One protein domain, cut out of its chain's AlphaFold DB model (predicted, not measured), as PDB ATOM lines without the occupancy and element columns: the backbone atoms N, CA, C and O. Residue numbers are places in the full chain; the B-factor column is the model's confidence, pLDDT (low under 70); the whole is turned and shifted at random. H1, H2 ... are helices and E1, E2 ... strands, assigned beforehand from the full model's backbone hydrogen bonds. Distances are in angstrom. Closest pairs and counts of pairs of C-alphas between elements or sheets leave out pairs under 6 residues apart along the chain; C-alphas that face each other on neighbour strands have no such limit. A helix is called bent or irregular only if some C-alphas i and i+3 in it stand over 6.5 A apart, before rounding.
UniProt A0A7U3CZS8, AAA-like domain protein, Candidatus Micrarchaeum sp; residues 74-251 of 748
ATOM      1  N   LEU A  74     169.408 149.115  39.176       71.75
ATOM      2  CA  LEU A  74     168.375 149.505  38.225       71.75
ATOM      3  C   LEU A  74     168.887 149.272  36.795       71.75
ATOM      4  O   LEU A  74     170.026 149.604  36.462       71.75
ATOM      5  N   ALA A  75     168.059 148.657  35.952       67.62
ATOM      6  CA  ALA A  75     168.422 148.271  34.591       67.62
ATOM      7  C   ALA A  75     168.225 149.431  33.595       67.62
ATOM      8  O   ALA A  75     167.442 149.328  32.651       67.62
ATOM      9  N   PHE A  76     168.937 150.542  33.803       67.25
ATOM     10  CA  PHE A  76     168.928 151.664  32.864       67.25
ATOM     11  C   PHE A  76     169.411 151.216  31.471       67.25
ATOM     12  O   PHE A  76     170.473 150.610  31.326       67.25
ATOM     13  N   LYS A  77     168.605 151.515  30.448       75.31
ATOM     14  CA  LYS A  77     168.969 151.430  29.019       75.31
ATOM     15  C   LYS A  77     168.466 152.668  28.279       75.31
ATOM     16  O   LYS A  77     169.215 153.327  27.563       75.31
ATOM     17  N   LYS A  78     167.190 152.989  28.498       87.75
ATOM     18  CA  LYS A  78     166.521 154.225  28.096       87.75
ATOM     19  C   LYS A  78     165.634 154.699  29.240       87.75
ATOM     20  O   LYS A  78     165.004 153.865  29.884       87.75
ATOM     21  N   ALA A  79     165.569 156.006  29.451       91.44
ATOM     22  CA  ALA A  79     164.555 156.646  30.276       91.44
ATOM     23  C   ALA A  79     163.733 157.595  29.404       91.44
ATOM     24  O   ALA A  79     164.299 158.403  28.664       91.44
ATOM     25  N   SER A  80     162.412 157.514  29.512       94.25
ATOM     26  CA  SER A  80     161.508 158.540  28.993       94.25
ATOM     27  C   SER A  80     161.353 159.609  30.068       94.25
ATOM     28  O   SER A  80     160.956 159.289  31.187       94.25
ATOM     29  N   VAL A  81     161.699 160.857  29.756       94.75
ATOM     30  CA  VAL A  81     161.619 162.002  30.674       94.75
ATOM     31  C   VAL A  81     160.503 162.931  30.213       94.75
ATOM     32  O   VAL A  81     160.589 163.553  29.153       94.75
ATOM     33  N   CYS A  82     159.459 163.038  31.029       93.50
ATOM     34  CA  CYS A  82     158.289 163.867  30.783       93.50
ATOM     35  C   CYS A  82     158.377 165.168  31.588       93.50
ATOM     36  O   CYS A  82     158.329 165.191  32.822       93.50
ATOM     37  N   LEU A  83     158.468 166.273  30.857       91.62
ATOM     38  CA  LEU A  83     158.396 167.628  31.383       91.62
ATOM     39  C   LEU A  83     156.915 167.958  31.569       91.62
ATOM     40  O   LEU A  83     156.160 167.908  30.599       91.62
ATOM     41  N   PHE A  84     156.483 168.282  32.785       90.38
ATOM     42  CA  PHE A  84     155.063 168.466  33.086       90.38
ATOM     43  C   PHE A  84     154.789 169.740  33.878       90.38
ATOM     44  O   PHE A  84     155.660 170.254  34.578       90.38
ATOM     45  N   TYR A  85     153.554 170.220  33.781       86.44
ATOM     46  CA  TYR A  85     152.990 171.208  34.684       86.44
ATOM     47  C   TYR A  85     151.740 170.652  35.372       86.44
ATOM     48  O   TYR A  85     151.005 169.831  34.811       86.44
ATOM     49  N   LYS A  86     151.484 171.119  36.596       86.62
ATOM     50  CA  LYS A  86     150.221 170.903  37.295       86.62
ATOM     51  C   LYS A  86     149.977 172.032  38.297       86.62
ATOM     52  O   LYS A  86     150.838 172.293  39.130       86.62
ATOM     53  N   SER A  87     148.802 172.660  38.227       83.88
ATOM     54  CA  SER A  87     148.412 173.740  39.145       83.88
ATOM     55  C   SER A  87     148.347 173.246  40.590       83.88
ATOM     56  O   SER A  87     147.814 172.159  40.840       83.88
ATOM     57  N   ILE A  88     148.849 174.040  41.537       81.69
ATOM     58  CA  ILE A  88     149.038 173.703  42.953       81.69
ATOM     59  C   ILE A  88     147.737 173.336  43.672       81.69
ATOM     60  O   ILE A  88     147.760 172.521  44.598       81.69
ATOM     61  N   GLU A  89     146.606 173.889  43.237       82.31
ATOM     62  CA  GLU A  89     145.270 173.552  43.740       82.31
ATOM     63  C   GLU A  89     144.825 172.160  43.268       82.31
ATOM     64  O   GLU A  89     144.190 171.410  44.007       82.31
ATOM     65  N   SER A  90     145.226 171.777  42.051       82.56
ATOM     66  CA  SER A  90     144.923 170.474  41.452       82.56
ATOM     67  C   SER A  90     145.882 169.355  41.882       82.56
ATOM     68  O   SER A  90     145.573 168.177  41.676       82.56
ATOM     69  N   ILE A  91     147.045 169.686  42.465       82.00
ATOM     70  CA  ILE A  91     147.931 168.695  43.090       82.00
ATOM     71  C   ILE A  91     147.261 168.225  44.384       82.00
ATOM     72  O   ILE A  91     147.370 168.855  45.441       82.00
ATOM     73  N   ARG A  92     146.555 167.098  44.281       80.94
ATOM     74  CA  ARG A  92     146.111 166.329  45.439       80.94
ATOM     75  C   ARG A  92     147.283 165.571  46.044       80.94
ATOM     76  O   ARG A  92     148.224 165.185  45.357       80.94
ATOM     77  N   GLU A  93     147.164 165.322  47.337       70.81
ATOM     78  CA  GLU A  93     148.135 164.594  48.150       70.81
ATOM     79  C   GLU A  93     148.307 163.109  47.781       70.81
ATOM     80  O   GLU A  93     149.185 162.451  48.326       70.81
ATOM     81  N   ASP A  94     147.461 162.570  46.909       78.25
ATOM     82  CA  ASP A  94     147.394 161.170  46.483       78.25
ATOM     83  C   ASP A  94     147.604 161.002  44.964       78.25
ATOM     84  O   ASP A  94     147.303 159.942  44.415       78.25
ATOM     85  N   LEU A  95     148.127 162.033  44.280       85.44
ATOM     86  CA  LEU A  95     148.150 162.154  42.813       85.44
ATOM     87  C   LEU A  95     148.630 160.895  42.069       85.44
ATOM     88  O   LEU A  95     148.039 160.536  41.045       85.44
ATOM     89  N   PHE A  96     149.677 160.245  42.587       87.44
ATOM     90  CA  PHE A  96     150.297 159.051  42.004       87.44
ATOM     91  C   PHE A  96     150.106 157.778  42.850       87.44
ATOM     92  O   PHE A  96     150.822 156.800  42.662       87.44
ATOM     93  N   SER A  97     149.161 157.770  43.797       84.69
ATOM     94  CA  SER A  97     148.941 156.624  44.701       84.69
ATOM     95  C   SER A  97     148.507 155.340  43.979       84.69
ATOM     96  O   SER A  97     148.872 154.246  44.401       84.69
ATOM     97  N   ASP A  98     147.797 155.481  42.860       87.56
ATOM     98  CA  ASP A  98     147.303 154.411  41.987       87.56
ATOM     99  C   ASP A  98     148.327 153.944  40.935       87.56
ATOM    100  O   ASP A  98     148.015 153.103  40.092       87.56
ATOM    101  N   VAL A  99     149.572 154.444  40.966       86.69
ATOM    102  CA  VAL A  99     150.591 154.081  39.964       86.69
ATOM    103  C   VAL A  99     150.896 152.580  39.950       86.69
ATOM    104  O   VAL A  99     151.236 152.034  38.907       86.69
ATOM    105  N   PHE A 100     150.729 151.877  41.073       85.69
ATOM    106  CA  PHE A 100     150.936 150.425  41.145       85.69
ATOM    107  C   PHE A 100     149.771 149.594  40.578       85.69
ATOM    108  O   PHE A 100     149.945 148.391  40.363       85.69
ATOM    109  N   ASP A 101     148.615 150.207  40.307       86.31
ATOM    110  CA  ASP A 101     147.403 149.513  39.851       86.31
ATOM    111  C   ASP A 101     147.277 149.463  38.318       86.31
ATOM    112  O   ASP A 101     146.501 148.674  37.777       86.31
ATOM    113  N   ILE A 102     148.110 150.216  37.587       88.50
ATOM    114  CA  ILE A 102     148.124 150.284  36.110       88.50
ATOM    115  C   ILE A 102     148.615 148.991  35.417       88.50
ATOM    116  O   ILE A 102     148.698 148.910  34.189       88.50
ATOM    117  N   GLY A 103     148.975 147.963  36.193       87.31
ATOM    118  CA  GLY A 103     149.351 146.641  35.685       87.31
ATOM    119  C   GLY A 103     150.758 146.537  35.084       87.31
ATOM    120  O   GLY A 103     151.020 145.579  34.350       87.31
ATOM    121  N   VAL A 104     151.657 147.484  35.380       91.38
ATOM    122  CA  VAL A 104     153.101 147.351  35.109       91.38
ATOM    123  C   VAL A 104     153.736 146.403  36.127       91.38
ATOM    124  O   VAL A 104     153.408 146.442  37.313       91.38
ATOM    125  N   ARG A 105     154.628 145.521  35.659       89.38
ATOM    126  CA  ARG A 105     155.245 144.457  36.478       89.38
ATOM    127  C   ARG A 105     156.724 144.677  36.794       89.38
ATOM    128  O   ARG A 105     157.216 144.105  37.761       89.38
ATOM    129  N   SER A 106     157.414 145.463  35.975       90.31
ATOM    130  CA  SER A 106     158.869 145.619  35.973       90.31
ATOM    131  C   SER A 106     159.266 147.066  35.688       90.31
ATOM    132  O   SER A 106     158.538 147.809  35.026       90.31
ATOM    133  N   GLY A 107     160.437 147.464  36.188       90.69
ATOM    134  CA  GLY A 107     160.991 148.803  35.993       90.69
ATOM    135  C   GLY A 107     160.625 149.825  37.076       90.69
ATOM    136  O   GLY A 107     160.170 149.476  38.167       90.69
ATOM    137  N   VAL A 108     160.861 151.102  36.767       92.38
ATOM    138  CA  VAL A 108     160.777 152.234  37.701       92.38
ATOM    139  C   VAL A 108     159.976 153.384  37.097       92.38
ATOM    140  O   VAL A 108     160.201 153.767  35.949       92.38
ATOM    141  N   PHE A 109     159.101 153.984  37.902       94.31
ATOM    142  CA  PHE A 109     158.559 155.331  37.696       94.31
ATOM    143  C   PHE A 109     159.197 156.270  38.725       94.31
ATOM    144  O   PHE A 109     159.384 155.880  39.874       94.31
ATOM    145  N   GLY A 110     159.560 157.491  38.348       93.94
ATOM    146  CA  GLY A 110     160.295 158.392  39.227       93.94
ATOM    147  C   GLY A 110     159.987 159.865  39.012       93.94
ATOM    148  O   GLY A 110     159.524 160.284  37.954       93.94
ATOM    149  N   ILE A 111     160.273 160.657  40.042       95.56
ATOM    150  CA  ILE A 111     160.134 162.113  40.048       95.56
ATOM    151  C   ILE A 111     161.496 162.702  40.409       95.56
ATOM    152  O   ILE A 111     162.015 162.428  41.491       95.56
ATOM    153  N   VAL A 112     162.079 163.487  39.504       96.19
ATOM    154  CA  VAL A 112     163.351 164.198  39.707       96.19
ATOM    155  C   VAL A 112     163.065 165.636  40.102       96.19
ATOM    156  O   VAL A 112     162.267 166.305  39.451       96.19
ATOM    157  N   PHE A 113     163.773 166.117  41.120       95.75
ATOM    158  CA  PHE A 113     163.738 167.483  41.619       95.75
ATOM    159  C   PHE A 113     165.151 168.075  41.506       95.75
ATOM    160  O   PHE A 113     166.077 167.642  42.197       95.75
ATOM    161  N   VAL A 114     165.328 169.066  40.628       95.06
ATOM    162  CA  VAL A 114     166.576 169.840  40.507       95.06
ATOM    163  C   VAL A 114     166.334 171.241  41.076       95.06
ATOM    164  O   VAL A 114     165.510 171.967  40.519       95.06
ATOM    165  N   PRO A 115     166.997 171.637  42.175       92.75
ATOM    166  CA  PRO A 115     166.848 172.970  42.747       92.75
ATOM    167  C   PRO A 115     167.428 174.039  41.815       92.75
ATOM    168  O   PRO A 115     168.433 173.812  41.145       92.75
ATOM    169  N   LEU A 116     166.797 175.211  41.789       89.00
ATOM    170  CA  LEU A 116     167.280 176.400  41.089       89.00
ATOM    171  C   LEU A 116     168.032 177.323  42.044       89.00
ATOM    172  O   LEU A 116     167.533 177.659  43.121       89.00
ATOM    173  N   VAL A 117     169.197 177.805  41.612       77.75
ATOM    174  CA  VAL A 117     169.945 178.834  42.346       77.75
ATOM    175  C   VAL A 117     169.265 180.197  42.153       77.75
ATOM    176  O   VAL A 117     168.662 180.467  41.115       77.75
ATOM    177  N   THR A 118     169.364 181.097  43.135       75.31
ATOM    178  CA  THR A 118     168.707 182.421  43.116       75.31
ATOM    179  C   THR A 118     169.020 183.265  41.872       75.31
ATOM    180  O   THR A 118     168.146 183.982  41.384       75.31
ATOM    181  N   SER A 119     170.227 183.153  41.312       76.50
ATOM    182  CA  SER A 119     170.621 183.803  40.053       76.50
ATOM    183  C   SER A 119     169.897 183.230  38.826       76.50
ATOM    184  O   SER A 119     169.486 183.978  37.942       76.50
ATOM    185  N   GLU A 120     169.698 181.913  38.776       80.38
ATOM    186  CA  GLU A 120     168.965 181.233  37.703       80.38
ATOM    187  C   GLU A 120     167.467 181.517  37.799       80.38
ATOM    188  O   GLU A 120     166.819 181.795  36.791       80.38
ATOM    189  N   LEU A 121     166.930 181.520  39.022       82.38
ATOM    190  CA  LEU A 121     165.538 181.839  39.310       82.38
ATOM    191  C   LEU A 121     165.180 183.268  38.865       82.38
ATOM    192  O   LEU A 121     164.115 183.483  38.289       82.38
ATOM    193  N   GLY A 122     166.096 184.227  39.047       82.06
ATOM    194  CA  GLY A 122     165.964 185.588  38.518       82.06
ATOM    195  C   GLY A 122     165.907 185.643  36.986       82.06
ATOM    196  O   GLY A 122     165.077 186.363  36.431       82.06
ATOM    197  N   ASN A 123     166.723 184.838  36.296       83.94
ATOM    198  CA  ASN A 123     166.694 184.740  34.832       83.94
ATOM    199  C   ASN A 123     165.386 184.109  34.324       83.94
ATOM    200  O   ASN A 123     164.781 184.635  33.391       83.94
ATOM    201  N   VAL A 124     164.920 183.024  34.956       84.50
ATOM    202  CA  VAL A 124     163.643 182.365  34.617       84.50
ATOM    203  C   VAL A 124     162.465 183.313  34.844       84.50
ATOM    204  O   VAL A 124     161.610 183.442  33.967       84.50
ATOM    205  N   LYS A 125     162.450 184.038  35.971       86.12
ATOM    206  CA  LYS A 125     161.451 185.075  36.256       86.12
ATOM    207  C   LYS A 125     161.428 186.147  35.163       86.12
ATOM    208  O   LYS A 125     160.367 186.418  34.612       86.12
ATOM    209  N   ALA A 126     162.582 186.716  34.813       84.88
ATOM    210  CA  ALA A 126     162.670 187.749  33.782       84.88
ATOM    211  C   ALA A 126     162.237 187.237  32.392       84.88
ATOM    212  O   ALA A 126     161.609 187.971  31.629       84.88
ATOM    213  N   GLU A 127     162.529 185.974  32.059       82.19
ATOM    214  CA  GLU A 127     162.085 185.339  30.813       82.19
ATOM    215  C   GLU A 127     160.558 185.113  30.789       82.19
ATOM    216  O   GLU A 127     159.914 185.370  29.768       82.19
ATOM    217  N   MET A 128     159.954 184.728  31.919       82.62
ATOM    218  CA  MET A 128     158.499 184.603  32.084       82.62
ATOM    219  C   MET A 128     157.768 185.954  32.053       82.62
ATOM    220  O   MET A 128     156.787 186.094  31.325       82.62
ATOM    221  N   GLU A 129     158.253 186.967  32.779       83.06
ATOM    222  CA  GLU A 129     157.694 188.331  32.767       83.06
ATOM    223  C   GLU A 129     157.789 188.953  31.367       83.06
ATOM    224  O   GLU A 129     156.828 189.545  30.866       83.06
ATOM    225  N   LYS A 130     158.919 188.755  30.676       82.69
ATOM    226  CA  LYS A 130     159.070 189.136  29.269       82.69
ATOM    227  C   LYS A 130     158.078 188.392  28.376       82.69
ATOM    228  O   LYS A 130     157.487 189.002  27.493       82.69
ATOM    229  N   THR A 131     157.870 187.095  28.589       77.19
ATOM    230  CA  THR A 131     156.919 186.305  27.792       77.19
ATOM    231  C   THR A 131     155.489 186.808  27.986       77.19
ATOM    232  O   THR A 131     154.854 187.162  26.999       77.19
ATOM    233  N   LEU A 132     155.021 186.974  29.228       76.62
ATOM    234  CA  LEU A 132     153.694 187.537  29.513       76.62
ATOM    235  C   LEU A 132     153.512 188.959  28.959       76.62
ATOM    236  O   LEU A 132     152.475 189.254  28.378       76.62
ATOM    237  N   SER A 133     154.515 189.832  29.095       73.31
ATOM    238  CA  SER A 133     154.443 191.208  28.569       73.31
ATOM    239  C   SER A 133     154.569 191.310  27.043       73.31
ATOM    240  O   SER A 133     154.214 192.340  26.473       73.31
ATOM    241  N   SER A 134     155.075 190.265  26.377       67.88
ATOM    242  CA  SER A 134     155.271 190.230  24.921       67.88
ATOM    243  C   SER A 134     154.245 189.390  24.159       67.88
ATOM    244  O   SER A 134     154.271 189.428  22.932       67.88
ATOM    245  N   MET A 135     153.337 188.681  24.846       62.84
ATOM    246  CA  MET A 135     152.192 187.985  24.238       62.84
ATOM    247  C   MET A 135     151.266 188.996  23.532       62.84
ATOM    248  O   MET A 135     150.598 189.778  24.209       62.84
ATOM    249  N   PRO A 136     151.183 189.016  22.187       51.88
ATOM    250  CA  PRO A 136     150.330 189.966  21.479       51.88
ATOM    251  C   PRO A 136     148.891 189.449  21.380       51.88
ATOM    252  O   PRO A 136     148.662 188.244  21.319       51.88
ATOM    253  N   ASN A 137     147.928 190.361  21.205       47.44
ATOM    254  CA  ASN A 137     146.491 190.054  21.061       47.44
ATOM    255  C   ASN A 137     146.116 189.097  19.902       47.44
ATOM    256  O   ASN A 137     144.954 188.715  19.783       47.44
ATOM    257  N   ARG A 138     147.070 188.713  19.043       42.75
ATOM    258  CA  ARG A 138     146.977 187.597  18.090       42.75
ATOM    259  C   ARG A 138     148.343 186.931  17.955       42.75
ATOM    260  O   ARG A 138     149.300 187.611  17.586       42.75
ATOM    261  N   PHE A 139     148.427 185.616  18.165       42.00
ATOM    262  CA  PHE A 139     149.653 184.852  17.919       42.00
ATOM    263  C   PHE A 139     149.371 183.406  17.486       42.00
ATOM    264  O   PHE A 139     148.422 182.785  17.951       42.00
ATOM    265  N   ASN A 140     150.220 182.869  16.603       40.62
ATOM    266  CA  ASN A 140     150.129 181.514  16.038       40.62
ATOM    267  C   ASN A 140     151.272 180.603  16.555       40.62
ATOM    268  O   ASN A 140     151.831 179.828  15.780       40.62
ATOM    269  N   SER A 141     151.691 180.707  17.826       45.72
ATOM    270  CA  SER A 141     152.741 179.819  18.363       45.72
ATOM    271  C   SER A 141     152.436 179.249  19.744       45.72
ATOM    272  O   SER A 141     152.346 179.980  20.728       45.72
ATOM    273  N   THR A 142     152.373 177.924  19.801       50.97
ATOM    274  CA  THR A 142     152.220 177.110  21.010       50.97
ATOM    275  C   THR A 142     153.463 177.182  21.913       50.97
ATOM    276  O   THR A 142     154.575 177.441  21.448       50.97
ATOM    277  N   TRP A 143     153.296 176.845  23.196       52.66
ATOM    278  CA  TRP A 143     154.344 176.763  24.229       52.66
ATOM    279  C   TRP A 143     155.661 176.065  23.851       52.66
ATOM    280  O   TRP A 143     156.697 176.378  24.438       52.66
ATOM    281  N   ARG A 144     155.660 175.156  22.863       51.41
ATOM    282  CA  ARG A 144     156.877 174.487  22.368       51.41
ATOM    283  C   ARG A 144     157.982 175.484  21.981       51.41
ATOM    284  O   ARG A 144     159.152 175.191  22.211       51.41
ATOM    285  N   ASN A 145     157.620 176.678  21.498       50.09
ATOM    286  CA  ASN A 145     158.574 177.735  21.143       50.09
ATOM    287  C   ASN A 145     159.166 178.477  22.359       50.09
ATOM    288  O   ASN A 145     160.277 178.986  22.261       50.09
ATOM    289  N   PHE A 146     158.466 178.534  23.500       52.56
ATOM    290  CA  PHE A 146     158.978 179.148  24.737       52.56
ATOM    291  C   PHE A 146     160.015 178.245  25.422       52.56
ATOM    292  O   PHE A 146     161.077 178.704  25.834       52.56
ATOM    293  N   LEU A 147     159.738 176.939  25.488       55.19
ATOM    294  CA  LEU A 147     160.637 175.956  26.107       55.19
ATOM    295  C   LEU A 147     161.686 175.379  25.133       55.19
ATOM    296  O   LEU A 147     162.598 174.677  25.564       55.19
ATOM    297  N   ASN A 148     161.586 175.701  23.837       52.16
ATOM    298  CA  ASN A 148     162.472 175.246  22.757       52.16
ATOM    299  C   ASN A 148     162.547 173.700  22.634       52.16
ATOM    300  O   ASN A 148     163.611 173.114  22.424       52.16
ATOM    301  N   LEU A 149     161.397 173.035  22.811       45.84
ATOM    302  CA  LEU A 149     161.276 171.581  22.994       45.84
ATOM    303  C   LEU A 149     161.045 170.806  21.687       45.84
ATOM    304  O   LEU A 149     159.949 170.310  21.444       45.84
ATOM    305  N   GLY A 150     162.117 170.629  20.911       41.16
ATOM    306  CA  GLY A 150     162.263 169.532  19.941       41.16
ATOM    307  C   GLY A 150     161.437 169.598  18.643       41.16
ATOM    308  O   GLY A 150     160.345 170.153  18.571       41.16
ATOM    309  N   ASN A 151     161.970 168.972  17.590       37.50
ATOM    310  CA  ASN A 151     161.304 168.850  16.290       37.50
ATOM    311  C   ASN A 151     160.397 167.608  16.247       37.50
ATOM    312  O   ASN A 151     160.865 166.528  15.885       37.50
ATOM    313  N   SER A 152     159.105 167.756  16.545       40.28
ATOM    314  CA  SER A 152     158.075 166.796  16.115       40.28
ATOM    315  C   SER A 152     156.698 167.450  15.934       40.28
ATOM    316  O   SER A 152     156.318 168.364  16.664       40.28
ATOM    317  N   ASP A 153     156.007 166.982  14.893       36.19
ATOM    318  CA  ASP A 153     154.765 167.423  14.243       36.19
ATOM    319  C   ASP A 153     153.875 168.509  14.878       36.19
ATOM    320  O   ASP A 153     153.478 168.492  16.049       36.19
ATOM    321  N   SER A 154     153.492 169.446  14.005       32.09
ATOM    322  CA  SER A 154     152.662 170.618  14.269       32.09
ATOM    323  C   SER A 154     151.192 170.390  13.903       32.09
ATOM    324  O   SER A 154     150.848 170.324  12.722       32.09
ATOM    325  N   THR A 155     150.305 170.394  14.896       33.75
ATOM    326  CA  THR A 155     148.859 170.574  14.704       33.75
ATOM    327  C   THR A 155     148.428 171.906  15.314       33.75
ATOM    328  O   THR A 155     148.516 172.123  16.520       33.75
ATOM    329  N   SER A 156     148.002 172.841  14.464       30.88
ATOM    330  CA  SER A 156     147.572 174.181  14.874       30.88
ATOM    331  C   SER A 156     146.067 174.222  15.139       30.88
ATOM    332  O   SER A 156     145.283 174.038  14.208       30.88
ATOM    333  N   PHE A 157     145.669 174.554  16.365       33.03
ATOM    334  CA  PHE A 157     144.305 174.979  16.685       33.03
ATOM    335  C   PHE A 157     144.284 176.489  16.947       33.03
ATOM    336  O   PHE A 157     145.196 177.024  17.575       33.03
ATOM    337  N   GLN A 158     143.256 177.174  16.440       33.69
ATOM    338  CA  GLN A 158     143.034 178.606  16.647       33.69
ATOM    339  C   GLN A 158     141.782 178.826  17.500       33.69
ATOM    340  O   GLN A 158     140.698 178.373  17.141       33.69
ATOM    341  N   HIS A 159     141.934 179.596  18.574       37.19
ATOM    342  CA  HIS A 159     140.853 180.252  19.310       37.19
ATOM    343  C   HIS A 159     141.237 181.731  19.504       37.19
ATOM    344  O   HIS A 159     142.413 182.065  19.395       37.19
ATOM    345  N   GLU A 160     140.272 182.625  19.738       38.31
ATOM    346  CA  GLU A 160     140.518 184.060  19.985       38.31
ATOM    347  C   GLU A 160     140.033 184.491  21.383       38.31
ATOM    348  O   GLU A 160     139.117 183.887  21.937       38.31
ATOM    349  N   ILE A 161     140.603 185.606  21.871       43.03
ATOM    350  CA  ILE A 161     140.391 186.281  23.174       43.03
ATOM    351  C   ILE A 161     141.141 185.603  24.348       43.03
ATOM    352  O   ILE A 161     140.699 184.606  24.908       43.03
ATOM    353  N   PHE A 162     142.297 186.177  24.727       54.00
ATOM    354  CA  PHE A 162     143.396 185.460  25.407       54.00
ATOM    355  C   PHE A 162     143.754 185.865  26.854       54.00
ATOM    356  O   PHE A 162     144.579 185.175  27.459       54.00
ATOM    357  N   ASP A 163     143.157 186.904  27.451       47.72
ATOM    358  CA  ASP A 163     143.503 187.332  28.830       47.72
ATOM    359  C   ASP A 163     143.243 186.249  29.904       47.72
ATOM    360  O   ASP A 163     143.906 186.234  30.947       47.72
ATOM    361  N   ASN A 164     142.335 185.313  29.600       53.50
ATOM    362  CA  ASN A 164     141.969 184.145  30.411       53.50
ATOM    363  C   ASN A 164     142.402 182.806  29.775       53.50
ATOM    364  O   ASN A 164     141.767 181.781  30.010       53.50
ATOM    365  N   SER A 165     143.444 182.795  28.937       65.25
ATOM    366  CA  SER A 165     144.014 181.536  28.427       65.25
ATOM    367  C   SER A 165     144.605 180.686  29.557       65.25
ATOM    368  O   SER A 165     145.195 181.228  30.498       65.25
ATOM    369  N   GLU A 166     144.484 179.357  29.454       66.25
ATOM    370  CA  GLU A 166     145.077 178.421  30.422       66.25
ATOM    371  C   GLU A 166     146.594 178.640  30.512       66.25
ATOM    372  O   GLU A 166     147.163 178.668  31.602       66.25
ATOM    373  N   GLU A 167     147.235 178.931  29.379       70.00
ATOM    374  CA  GLU A 167     148.647 179.287  29.279       70.00
ATOM    375  C   GLU A 167     149.025 180.528  30.104       70.00
ATOM    376  O   GLU A 167     150.049 180.530  30.793       70.00
ATOM    377  N   SER A 168     148.208 181.585  30.044       73.06
ATOM    378  CA  SER A 168     148.410 182.817  30.820       73.06
ATOM    379  C   SER A 168     148.174 182.571  32.310       73.06
ATOM    380  O   SER A 168     148.949 183.048  33.140       73.06
ATOM    381  N   GLY A 169     147.155 181.774  32.655       76.31
ATOM    382  CA  GLY A 169     146.882 181.345  34.028       76.31
ATOM    383  C   GLY A 169     148.057 180.586  34.647       76.31
ATOM    384  O   GLY A 169     148.522 180.951  35.724       76.31
ATOM    385  N   ILE A 170     148.603 179.600  33.930       78.88
ATOM    386  CA  ILE A 170     149.751 178.808  34.390       78.88
ATOM    387  C   ILE A 170     151.006 179.673  34.563       78.88
ATOM    388  O   ILE A 170     151.701 179.553  35.570       78.88
ATOM    389  N   LEU A 171     151.310 180.568  33.616       79.06
ATOM    390  CA  LEU A 171     152.480 181.447  33.736       79.06
ATOM    391  C   LEU A 171     152.347 182.449  34.896       79.06
ATOM    392  O   LEU A 171     153.345 182.726  35.562       79.06
ATOM    393  N   LYS A 172     151.137 182.959  35.168       83.62
ATOM    394  CA  LYS A 172     150.849 183.797  36.346       83.62
ATOM    395  C   LYS A 172     151.048 183.007  37.644       83.62
ATOM    396  O   LYS A 172     151.814 183.446  38.496       83.62
ATOM    397  N   GLU A 173     150.458 181.816  37.751       84.25
ATOM    398  CA  GLU A 173     150.594 180.939  38.924       84.25
ATOM    399  C   GLU A 173     152.065 180.560  39.190       84.25
ATOM    400  O   GLU A 173     152.551 180.652  40.319       84.25
ATOM    401  N   ALA A 174     152.814 180.191  38.147       82.25
ATOM    402  CA  ALA A 174     154.233 179.870  38.267       82.25
ATOM    403  C   ALA A 174     155.069 181.085  38.712       82.25
ATOM    404  O   ALA A 174     155.945 180.949  39.566       82.25
ATOM    405  N   LEU A 175     154.783 182.285  38.193       85.25
ATOM    406  CA  LEU A 175     155.434 183.519  38.647       85.25
ATOM    407  C   LEU A 175     155.097 183.863  40.100       85.25
ATOM    408  O   LEU A 175     155.983 184.302  40.832       85.25
ATOM    409  N   GLU A 176     153.860 183.656  40.546       86.19
ATOM    410  CA  GLU A 176     153.475 183.819  41.953       86.19
ATOM    411  C   GLU A 176     154.252 182.853  42.857       86.19
ATOM    412  O   GLU A 176     154.833 183.284  43.855       86.19
ATOM    413  N   GLN A 177     154.375 181.579  42.465       82.88
ATOM    414  CA  GLN A 177     155.188 180.590  43.182       82.88
ATOM    415  C   GLN A 177     156.681 180.970  43.231       82.88
ATOM    416  O   GLN A 177     157.310 180.836  44.284       82.88
ATOM    417  N   ILE A 178     157.250 181.474  42.130       83.69
ATOM    418  CA  ILE A 178     158.640 181.965  42.076       83.69
ATOM    419  C   ILE A 178     158.822 183.190  42.982       83.69
ATOM    420  O   ILE A 178     159.768 183.244  43.766       83.69
ATOM    421  N   ASN A 179     157.911 184.163  42.921       84.81
ATOM    422  CA  ASN A 179     157.956 185.360  43.763       84.81
ATOM    423  C   ASN A 179     157.855 185.005  45.254       84.81
ATOM    424  O   ASN A 179     158.601 185.553  46.067       84.81
ATOM    425  N   PHE A 180     156.989 184.054  45.612       82.56
ATOM    426  CA  PHE A 180     156.872 183.544  46.976       82.56
ATOM    427  C   PHE A 180     158.142 182.811  47.438       82.56
ATOM    428  O   PHE A 180     158.563 182.985  48.581       82.56
ATOM    429  N   ALA A 181     158.793 182.034  46.565       79.88
ATOM    430  CA  ALA A 181     160.075 181.401  46.878       79.88
ATOM    431  C   ALA A 181     161.180 182.447  47.123       79.88
ATOM    432  O   ALA A 181     161.845 182.395  48.157       79.88
ATOM    433  N   ILE A 182     161.306 183.448  46.241       81.06
ATOM    434  CA  ILE A 182     162.277 184.548  46.375       81.06
ATOM    435  C   ILE A 182     162.069 185.317  47.689       81.06
ATOM    436  O   ILE A 182     163.035 185.560  48.407       81.06
ATOM    437  N   MET A 183     160.827 185.678  48.037       81.69
ATOM    438  CA  MET A 183     160.544 186.452  49.258       81.69
ATOM    439  C   MET A 183     160.837 185.691  50.559       81.69
ATOM    440  O   MET A 183     161.156 186.321  51.565       81.69
ATOM    441  N   ASN A 184     160.761 184.359  50.549       74.06
ATOM    442  CA  ASN A 184     160.983 183.523  51.733       74.06
ATOM    443  C   ASN A 184     162.405 182.931  51.827       74.06
ATOM    444  O   ASN A 184     162.635 182.058  52.661       74.06
ATOM    445  N   ASN A 185     163.352 183.350  50.971       71.44
ATOM    446  CA  ASN A 185     164.659 182.685  50.785       71.44
ATOM    447  C   ASN A 185     164.533 181.164  50.520       71.44
ATOM    448  O   ASN A 185     165.402 180.369  50.894       71.44
ATOM    449  N   GLY A 186     163.419 180.758  49.905       74.12
ATOM    450  CA  GLY A 186     163.078 179.373  49.621       74.12
ATOM    451  C   GLY A 186     163.671 178.875  48.305       74.12
ATOM    452  O   GLY A 186     164.051 179.652  47.430       74.12
ATOM    453  N   VAL A 187     163.706 177.554  48.157       83.88
ATOM    454  CA  VAL A 187     164.165 176.881  46.938       83.88
ATOM    455  C   VAL A 187     162.976 176.627  46.003       83.88
ATOM    456  O   VAL A 187     161.903 176.202  46.439       83.88
ATOM    457  N   SER A 188     163.173 176.880  44.710       89.94
ATOM    458  CA  SER A 188     162.287 176.424  43.629       89.94
ATOM    459  C   SER A 188     162.933 175.249  42.903       89.94
ATOM    460  O   SER A 188     164.156 175.191  42.800       89.94
ATOM    461  N   TYR A 189     162.127 174.338  42.361       92.31
ATOM    462  CA  TYR A 189     162.614 173.107  41.736       92.31
ATOM    463  C   TYR A 189     162.152 173.000  40.279       92.31
ATOM    464  O   TYR A 189     160.968 173.164  39.988       92.31
ATOM    465  N   LYS A 190     163.054 172.643  39.359       93.50
ATOM    466  CA  LYS A 190     162.654 171.985  38.108       93.50
ATOM    467  C   LYS A 190     162.225 170.567  38.474       93.50
ATOM    468  O   LYS A 190     163.025 169.828  39.049       93.50
ATOM    469  N   ILE A 191     160.984 170.199  38.161       94.56
ATOM    470  CA  ILE A 191     160.458 168.862  38.451       94.56
ATOM    471  C   ILE A 191     160.107 168.170  37.139       94.56
ATOM    472  O   ILE A 191     159.362 168.716  36.328       94.56
ATOM    473  N   ALA A 192     160.636 166.966  36.940       95.81
ATOM    474  CA  ALA A 192     160.313 166.111  35.803       95.81
ATOM    475  C   ALA A 192     159.859 164.736  36.292       95.81
ATOM    476  O   ALA A 192     160.395 164.206  37.267       95.81
ATOM    477  N   LEU A 193     158.895 164.147  35.588       95.62
ATOM    478  CA  LEU A 193     158.593 162.727  35.725       95.62
ATOM    479  C   LEU A 193     159.521 161.958  34.792       95.62
ATOM    480  O   LEU A 193     159.862 162.442  33.714       95.62
ATOM    481  N   PHE A 194     159.902 160.749  35.168       95.06
ATOM    482  CA  PHE A 194     160.568 159.839  34.250       95.06
ATOM    483  C   PHE A 194     160.167 158.397  34.515       95.06
ATOM    484  O   PHE A 194     159.704 158.052  35.602       95.06
ATOM    485  N   TYR A 195     160.344 157.541  33.517       94.25
ATOM    486  CA  TYR A 195     160.128 156.111  33.675       94.25
ATOM    487  C   TYR A 195     161.090 155.285  32.828       94.25
ATOM    488  O   TYR A 195     161.568 155.708  31.773       94.25
ATOM    489  N   ILE A 196     161.385 154.094  33.341       92.25
ATOM    490  CA  ILE A 196     162.263 153.086  32.752       92.25
ATOM    491  C   ILE A 196     161.538 151.760  32.922       92.25
ATOM    492  O   ILE A 196     161.545 151.186  34.008       92.25
ATOM    493  N   VAL A 197     160.881 151.296  31.865       91.12
ATOM    494  CA  VAL A 197     160.112 150.047  31.864       91.12
ATOM    495  C   VAL A 197     160.384 149.254  30.599       91.12
ATOM    496  O   VAL A 197     160.927 149.782  29.625       91.12
ATOM    497  N   ASP A 198     160.007 147.978  30.612       89.44
ATOM    498  CA  ASP A 198     160.032 147.163  29.404       89.44
ATOM    499  C   ASP A 198     159.088 147.740  28.342       89.44
ATOM    500  O   ASP A 198     158.051 148.330  28.651       89.44
ATOM    501  N   GLN A 199     159.442 147.544  27.070       87.00
ATOM    502  CA  GLN A 199     158.780 148.186  25.929       87.00
ATOM    503  C   GLN A 199     157.269 147.878  25.831       87.00
ATOM    504  O   GLN A 199     156.527 148.664  25.252       87.00
ATOM    505  N   GLU A 200     156.798 146.780  26.435       90.38
ATOM    506  CA  GLU A 200     155.370 146.422  26.530       90.38
ATOM    507  C   GLU A 200     154.551 147.290  27.515       90.38
ATOM    508  O   GLU A 200     153.319 147.239  27.509       90.38
ATOM    509  N   TYR A 201     155.215 148.086  28.360       92.12
ATOM    510  CA  TYR A 201     154.590 148.954  29.368       92.12
ATOM    511  C   TYR A 201     154.714 150.455  29.063       92.12
ATOM    512  O   TYR A 201     154.011 151.247  29.692       92.12
ATOM    513  N   THR A 202     155.563 150.853  28.106       90.75
ATOM    514  CA  THR A 202     155.834 152.260  27.751       90.75
ATOM    515  C   THR A 202     154.557 153.059  27.496       90.75
ATOM    516  O   THR A 202     154.370 154.120  28.093       90.75
ATOM    517  N   ASP A 203     153.653 152.532  26.665       91.25
ATOM    518  CA  ASP A 203     152.418 153.228  26.287       91.25
ATOM    519  C   ASP A 203     151.469 153.397  27.483       91.25
ATOM    520  O   ASP A 203     150.889 154.465  27.660       91.25
ATOM    521  N   LYS A 204     151.383 152.390  28.364       93.12
ATOM    522  CA  LYS A 204     150.533 152.430  29.567       93.12
ATOM    523  C   LYS A 204     150.987 153.493  30.563       93.12
ATOM    524  O   LYS A 204     150.152 154.183  31.142       93.12
ATOM    525  N   ILE A 205     152.299 153.633  30.780       93.00
ATOM    526  CA  ILE A 205     152.818 154.688  31.662       93.00
ATOM    527  C   ILE A 205     152.677 156.060  31.005       93.00
ATOM    528  O   ILE A 205     152.316 157.011  31.693       93.00
ATOM    529  N   SER A 206     152.895 156.166  29.693       92.25
ATOM    530  CA  SER A 206     152.661 157.408  28.949       92.25
ATOM    531  C   SER A 206     151.207 157.881  29.097       92.25
ATOM    532  O   SER A 206     150.962 159.010  29.528       92.25
ATOM    533  N   GLU A 207     150.234 156.997  28.850       92.88
ATOM    534  CA  GLU A 207     148.800 157.262  29.030       92.88
ATOM    535  C   GLU A 207     148.466 157.641  30.483       92.88
ATOM    536  O   GLU A 207     147.792 158.645  30.726       92.88
ATOM    537  N   TYR A 208     149.007 156.907  31.462       94.19
ATOM    538  CA  TYR A 208     148.846 157.230  32.879       94.19
ATOM    539  C   TYR A 208     149.371 158.633  33.215       94.19
ATOM    540  O   TYR A 208     148.642 159.434  33.798       94.19
ATOM    541  N   VAL A 209     150.595 158.980  32.808       92.06
ATOM    542  CA  VAL A 209     151.189 160.302  33.059       92.06
ATOM    543  C   VAL A 209     150.359 161.414  32.407       92.06
ATOM    544  O   VAL A 209     150.051 162.408  33.071       92.06
ATOM    545  N   HIS A 210     149.916 161.223  31.159       91.38
ATOM    546  CA  HIS A 210     149.023 162.155  30.464       91.38
ATOM    547  C   HIS A 210     147.654 162.313  31.151       91.38
ATOM    548  O   HIS A 210     147.089 163.404  31.126       91.38
ATOM    549  N   SER A 211     147.134 161.277  31.820       90.50
ATOM    550  CA  SER A 211     145.891 161.373  32.605       90.50
ATOM    551  C   SER A 211     146.039 162.189  33.902       90.50
ATOM    552  O   SER A 211     145.054 162.708  34.432       90.50
ATOM    553  N   LYS A 212     147.266 162.314  34.433       89.25
ATOM    554  CA  LYS A 212     147.547 162.948  35.734       89.25
ATOM    555  C   LYS A 212     148.045 164.386  35.621       89.25
ATOM    556  O   LYS A 212     147.779 165.183  36.532       89.25
ATOM    557  N   ALA A 213     148.768 164.729  34.557       87.94
ATOM    558  CA  ALA A 213     149.456 166.011  34.418       87.94
ATOM    559  C   ALA A 213     149.507 166.531  32.972       87.94
ATOM    560  O   ALA A 213     149.497 165.760  32.013       87.94
ATOM    561  N   LEU A 214     149.640 167.853  32.820       87.56
ATOM    562  CA  LEU A 214     149.867 168.481  31.520       87.56
ATOM    563  C   LEU A 214     151.327 168.260  31.109       87.56
ATOM    564  O   LEU A 214     152.226 168.950  31.588       87.56
ATOM    565  N   VAL A 215     151.571 167.287  30.232       88.19
ATOM    566  CA  VAL A 215     152.908 167.014  29.686       88.19
ATOM    567  C   VAL A 215     153.242 168.052  28.612       88.19
ATOM    568  O   VAL A 215     152.643 168.072  27.540       88.19
ATOM    569  N   MET A 216     154.217 168.910  28.905       82.50
ATOM    570  CA  MET A 216     154.705 169.976  28.022       82.50
ATOM    571  C   MET A 216     155.732 169.474  26.998       82.50
ATOM    572  O   MET A 216     155.907 170.084  25.944       82.50
ATOM    573  N   GLY A 217     156.418 168.371  27.304       84.06
ATOM    574  CA  GLY A 217     157.374 167.722  26.413       84.06
ATOM    575  C   GLY A 217     157.792 166.351  26.930       84.06
ATOM    576  O   GLY A 217     157.719 166.082  28.128       84.06
ATOM    577  N   ASN A 218     158.238 165.487  26.023       88.81
ATOM    578  CA  ASN A 218     158.752 164.158  26.334       88.81
ATOM    579  C   ASN A 218     160.050 163.935  25.547       88.81
ATOM    580  O   ASN A 218     160.134 164.327  24.382       88.81
ATOM    581  N   ALA A 219     161.048 163.318  26.172       91.50
ATOM    582  CA  ALA A 219     162.311 162.972  25.537       91.50
ATOM    583  C   ALA A 219     162.787 161.594  25.997       91.50
ATOM    584  O   ALA A 219     162.809 161.303  27.192       91.50
ATOM    585  N   GLU A 220     163.225 160.757  25.057       91.50
ATOM    586  CA  GLU A 220     164.002 159.567  25.393       91.50
ATOM    587  C   GLU A 220     165.477 159.941  25.541       91.50
ATOM    588  O   GLU A 220     166.092 160.454  24.604       91.50
ATOM    589  N   ILE A 221     166.060 159.626  26.694       92.00
ATOM    590  CA  ILE A 221     167.507 159.673  26.898       92.00
ATOM    591  C   ILE A 221     168.042 158.253  27.074       92.00
ATOM    592  O   ILE A 221     167.505 157.452  27.842       92.00
ATOM    593  N   ASN A 222     169.116 157.926  26.354       89.31
ATOM    594  CA  ASN A 222     169.916 156.748  26.676       89.31
ATOM    595  C   ASN A 222     170.623 157.055  27.995       89.31
ATOM    596  O   ASN A 222     171.340 158.051  28.072       89.31
ATOM    597  N   THR A 223     170.400 156.229  29.012       85.44
ATOM    598  CA  THR A 223     170.984 156.433  30.340       85.44
ATOM    599  C   THR A 223     171.514 155.128  30.918       85.44
ATOM    600  O   THR A 223     170.966 154.061  30.638       85.44
ATOM    601  N   ASN A 224     172.576 155.227  31.723       83.12
ATOM    602  CA  ASN A 224     173.121 154.129  32.529       83.12
ATOM    603  C   ASN A 224     172.909 154.311  34.048       83.12
ATOM    604  O   ASN A 224     173.232 153.404  34.816       83.12
ATOM    605  N   ASN A 225     172.445 155.484  34.488       86.12
ATOM    606  CA  ASN A 225     172.273 155.868  35.894       86.12
ATOM    607  C   ASN A 225     171.379 157.111  36.018       86.12
ATOM    608  O   ASN A 225     171.286 157.931  35.100       86.12
ATOM    609  N   ILE A 226     170.781 157.313  37.191       88.19
ATOM    610  CA  ILE A 226     169.889 158.453  37.418       88.19
ATOM    611  C   ILE A 226     170.573 159.833  37.335       88.19
ATOM    612  O   ILE A 226     169.904 160.818  37.023       88.19
ATOM    613  N   THR A 227     171.892 159.932  37.544       88.75
ATOM    614  CA  THR A 227     172.657 161.191  37.417       88.75
ATOM    615  C   THR A 227     172.520 161.803  36.024       88.75
ATOM    616  O   THR A 227     172.382 163.015  35.893       88.75
ATOM    617  N   GLU A 228     172.446 160.978  34.979       91.19
ATOM    618  CA  GLU A 228     172.219 161.436  33.602       91.19
ATOM    619  C   GLU A 228     170.806 162.035  33.402       91.19
ATOM    620  O   GLU A 228     170.630 162.943  32.589       91.19
ATOM    621  N   VAL A 229     169.813 161.606  34.197       92.44
ATOM    622  CA  VAL A 229     168.471 162.222  34.242       92.44
ATOM    623  C   VAL A 229     168.526 163.584  34.940       92.44
ATOM    624  O   VAL A 229     167.970 164.554  34.423       92.44
ATOM    625  N   PHE A 230     169.237 163.693  36.072       93.31
ATOM    626  CA  PHE A 230     169.477 164.979  36.745       93.31
ATOM    627  C   PHE A 230     170.148 165.986  35.804       93.31
ATOM    628  O   PHE A 230     169.691 167.121  35.687       93.31
ATOM    629  N   ASP A 231     171.187 165.558  35.090       92.62
ATOM    630  CA  ASP A 231     171.927 166.367  34.123       92.62
ATOM    631  C   ASP A 231     171.048 166.875  32.975       92.62
ATOM    632  O   ASP A 231     171.171 168.033  32.560       92.62
ATOM    633  N   TYR A 232     170.159 166.021  32.461       93.81
ATOM    634  CA  TYR A 232     169.200 166.392  31.425       93.81
ATOM    635  C   TYR A 232     168.200 167.439  31.941       93.81
ATOM    636  O   TYR A 232     168.058 168.504  31.336       93.81
ATOM    637  N   VAL A 233     167.557 167.188  33.089       93.19
ATOM    638  CA  VAL A 233     166.590 168.118  33.711       93.19
ATOM    639  C   VAL A 233     167.252 169.454  34.063       93.19
ATOM    640  O   VAL A 233     166.678 170.515  33.819       93.19
ATOM    641  N   ASN A 234     168.493 169.429  34.555       91.12
ATOM    642  CA  ASN A 234     169.250 170.633  34.876       91.12
ATOM    643  C   ASN A 234     169.526 171.500  33.632       91.12
ATOM    644  O   ASN A 234     169.307 172.709  33.658       91.12
ATOM    645  N   LYS A 235     169.923 170.893  32.506       90.62
ATOM    646  CA  LYS A 235     170.189 171.611  31.241       90.62
ATOM    647  C   LYS A 235     168.913 172.053  30.513       90.62
ATOM    648  O   LYS A 235     168.963 172.968  29.693       90.62
ATOM    649  N   THR A 236     167.772 171.433  30.804       88.94
ATOM    650  CA  THR A 236     166.501 171.692  30.112       88.94
ATOM    651  C   THR A 236     165.813 172.959  30.638       88.94
ATOM    652  O   THR A 236     165.809 173.234  31.843       88.94
ATOM    653  N   LYS A 237     165.218 173.758  29.740       84.75
ATOM    654  CA  LYS A 237     164.335 174.872  30.120       84.75
ATOM    655  C   LYS A 237     162.973 174.322  30.533       84.75
ATOM    656  O   LYS A 237     162.366 173.554  29.795       84.75
ATOM    657  N   MET A 238     162.501 174.711  31.714       85.75
ATOM    658  CA  MET A 238     161.254 174.224  32.308       85.75
ATOM    659  C   MET A 238     160.605 175.319  33.152       85.75
ATOM    660  O   MET A 238     161.305 176.169  33.700       85.75
ATOM    661  N   ILE A 239     159.283 175.241  33.310       85.88
ATOM    662  CA  ILE A 239     158.556 175.967  34.357       85.88
ATOM    663  C   ILE A 239     158.941 175.344  35.712       85.88
ATOM    664  O   ILE A 239     158.767 174.133  35.873       85.88
ATOM    665  N   PRO A 240     159.495 176.108  36.671       88.25
ATOM    666  CA  PRO A 240     159.811 175.583  37.989       88.25
ATOM    667  C   PRO A 240     158.588 175.602  38.907       88.25
ATOM    668  O   PRO A 240     157.694 176.435  38.777       88.25
ATOM    669  N   PHE A 241     158.603 174.709  39.888       89.00
ATOM    670  CA  PHE A 241     157.620 174.629  40.959       89.00
ATOM    671  C   PHE A 241     158.160 175.313  42.221       89.00
ATOM    672  O   PHE A 241     159.344 175.196  42.555       89.00
ATOM    673  N   GLY A 242     157.290 176.006  42.957       87.75
ATOM    674  CA  GLY A 242     157.605 176.487  44.302       87.75
ATOM    675  C   GLY A 242     157.683 175.342  45.319       87.75
ATOM    676  O   GLY A 242     157.090 174.281  45.116       87.75
ATOM    677  N   ASN A 243     158.367 175.572  46.447       86.69
ATOM    678  CA  ASN A 243     158.552 174.581  47.520       86.69
ATOM    679  C   ASN A 243     157.234 173.895  47.949       86.69
ATOM    680  O   ASN A 243     157.175 172.678  48.073       86.69
ATOM    681  N   LEU A 244     156.137 174.654  48.083       85.31
ATOM    682  CA  LEU A 244     154.827 174.110  48.467       85.31
ATOM    683  C   LEU A 244     154.245 173.130  47.427       85.31
ATOM    684  O   LEU A 244     153.654 172.119  47.800       85.31
ATOM    685  N   ALA A 245     154.418 173.398  46.129       87.81
ATOM    686  CA  ALA A 245     153.965 172.493  45.072       87.81
ATOM    687  C   ALA A 245     154.860 171.245  44.986       87.81
ATOM    688  O   ALA A 245     154.355 170.129  44.867       87.81
ATOM    689  N   ALA A 246     156.178 171.424  45.133       90.19
ATOM    690  CA  ALA A 246     157.142 170.332  45.218       90.19
ATOM    691  C   ALA A 246     156.841 169.391  46.404       90.19
ATOM    692  O   ALA A 246     156.828 168.173  46.230       90.19
ATOM    693  N   ALA A 247     156.516 169.946  47.577       89.81
ATOM    694  CA  ALA A 247     156.184 169.190  48.786       89.81
ATOM    695  C   ALA A 247     154.956 168.284  48.600       89.81
ATOM    696  O   ALA A 247     154.950 167.156  49.086       89.81
ATOM    697  N   LYS A 248     153.932 168.746  47.869       89.19
ATOM    698  CA  LYS A 248     152.725 167.953  47.578       89.19
ATOM    699  C   LYS A 248     152.967 166.789  46.608       89.19
ATOM    700  O   LYS A 248     152.256 165.792  46.672       89.19
ATOM    701  N   LEU A 249     153.941 166.916  45.702       89.25
ATOM    702  CA  LEU A 249     154.317 165.868  44.737       89.25
ATOM    703  C   LEU A 249     155.184 164.765  45.360       89.25
ATOM    704  O   LEU A 249     155.400 163.716  44.753       89.25
ATOM    705  N   LEU A 250     155.696 165.011  46.562       88.12
ATOM    706  CA  LEU A 250     156.659 164.178  47.249       88.12
ATOM    707  C   LEU A 250     155.957 163.318  48.312       88.12
ATOM    708  O   LEU A 250     155.735 163.766  49.436       88.12
ATOM    709  N   LYS A 251     155.662 162.057  47.977       85.75
ATOM    710  CA  LYS A 251     155.216 161.037  48.939       85.75
ATOM    711  C   LYS A 251     155.803 159.659  48.636       85.75
ATOM    712  O   LYS A 251     155.885 159.295  47.468       85.75
TER     713      LYS A 251
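AT A GLANCE: This is residues 74 to 251 of the 748 residues of the protein "AAA-like domain protein" of Candidatus Micrarchaeum sp (UniProt A0A7U3CZS8). A strongly twisted sheet of four strands curls round H6 on one face and has H5 and H7 on the other, making three layers. At one end of this sheet two long helices, H2 and H4, pack side by side and run opposite ways, with a long loop, residues 148 to 165, between H3 and H4. The 178 printed residues hold seven named helices and four named strands, in the order E1 H1 E2 H2 H3 H4 E3 H5 E4 H6 H7; the sheet's order is E2 E3 E1 E4, all antiparallel, and the class is mixed, helices and strands. The whole is compact, with a radius of gyration of the C-alphas of 16.9 A and spans of 48 by 41 by 29 A.

IN THESE COORDINATES: E1, residues 78 to 85, begins at C-alpha 78 (166.521, 154.225, 28.096) and is 22.7 A long. H1, residues 97 to 101, 8.7 A, is irregular: C-alphas 97 and 100 are 7.4 A apart. E2 is residues 108 to 116, 25.3 A; H2 residues 118 to 134, 23.9 A; H3 residues 144 to 147, 5.5 A. H4, residues 166 to 183, is 25.7 A, as is E3, residues 188 to 196. H5 is residues 202 to 212, 15.7 A; E4, residues 214 to 222, 23.7 A, bends by 51 degrees at residue 217. H6 is residues 226 to 235, 14.5 A, and H7, residues 243 to 249, 10.1 A, ends at C-alpha 249 (154.317, 165.868, 44.737).

HOW THE PARTS SIT: E2 and E3 are antiparallel, with N 112 and O 192 2.9 A apart; E3 and E1 have N 82 and O 193 at 2.8 A; E1 and E4 have N 81 and O 219 at 2.8 A, each within hydrogen-bond range. E1, H1, E2 and E3, H5, E4 are split strand-helix-strand units, two strands running the same way with another strand between them, each with a right-handed crossover. The closest C-alphas of E2 and H6 are those of Val 114 and Asn 234, 6.3 A apart. H5 and H7 lie on the same face, at heights over the sheet of 9.0 A and 9.2 A. H2 and H4 touch at Lys 125 and Leu 175, whose C-alphas are 6.7 A apart, at a shallow tilt of 32 degrees, only just short of steep; each only grazes the sheet. H1 and H3 are not on the sheet, H3 only just, with 4 pairs of C-alphas within 10 A. Every O i to N i+4 pair is within hydrogen-bond range in H2, H4, H5, H6 and H7; H1 has 0 of 1, with 1 of 2 O i to N i+3 pairs within range, and H3 is too short for an O i to N i+4 pair.

THE WHOLE: The C-alphas farthest apart, those of Leu 74 and Asn 137, are 49.2 A apart. The printed part has no cut; the links E1 to H1 and H3 to H4 are long. The mean pLDDT of the printed part is 79.1, and residues 75 to 76 and 134 to 166 are under 70.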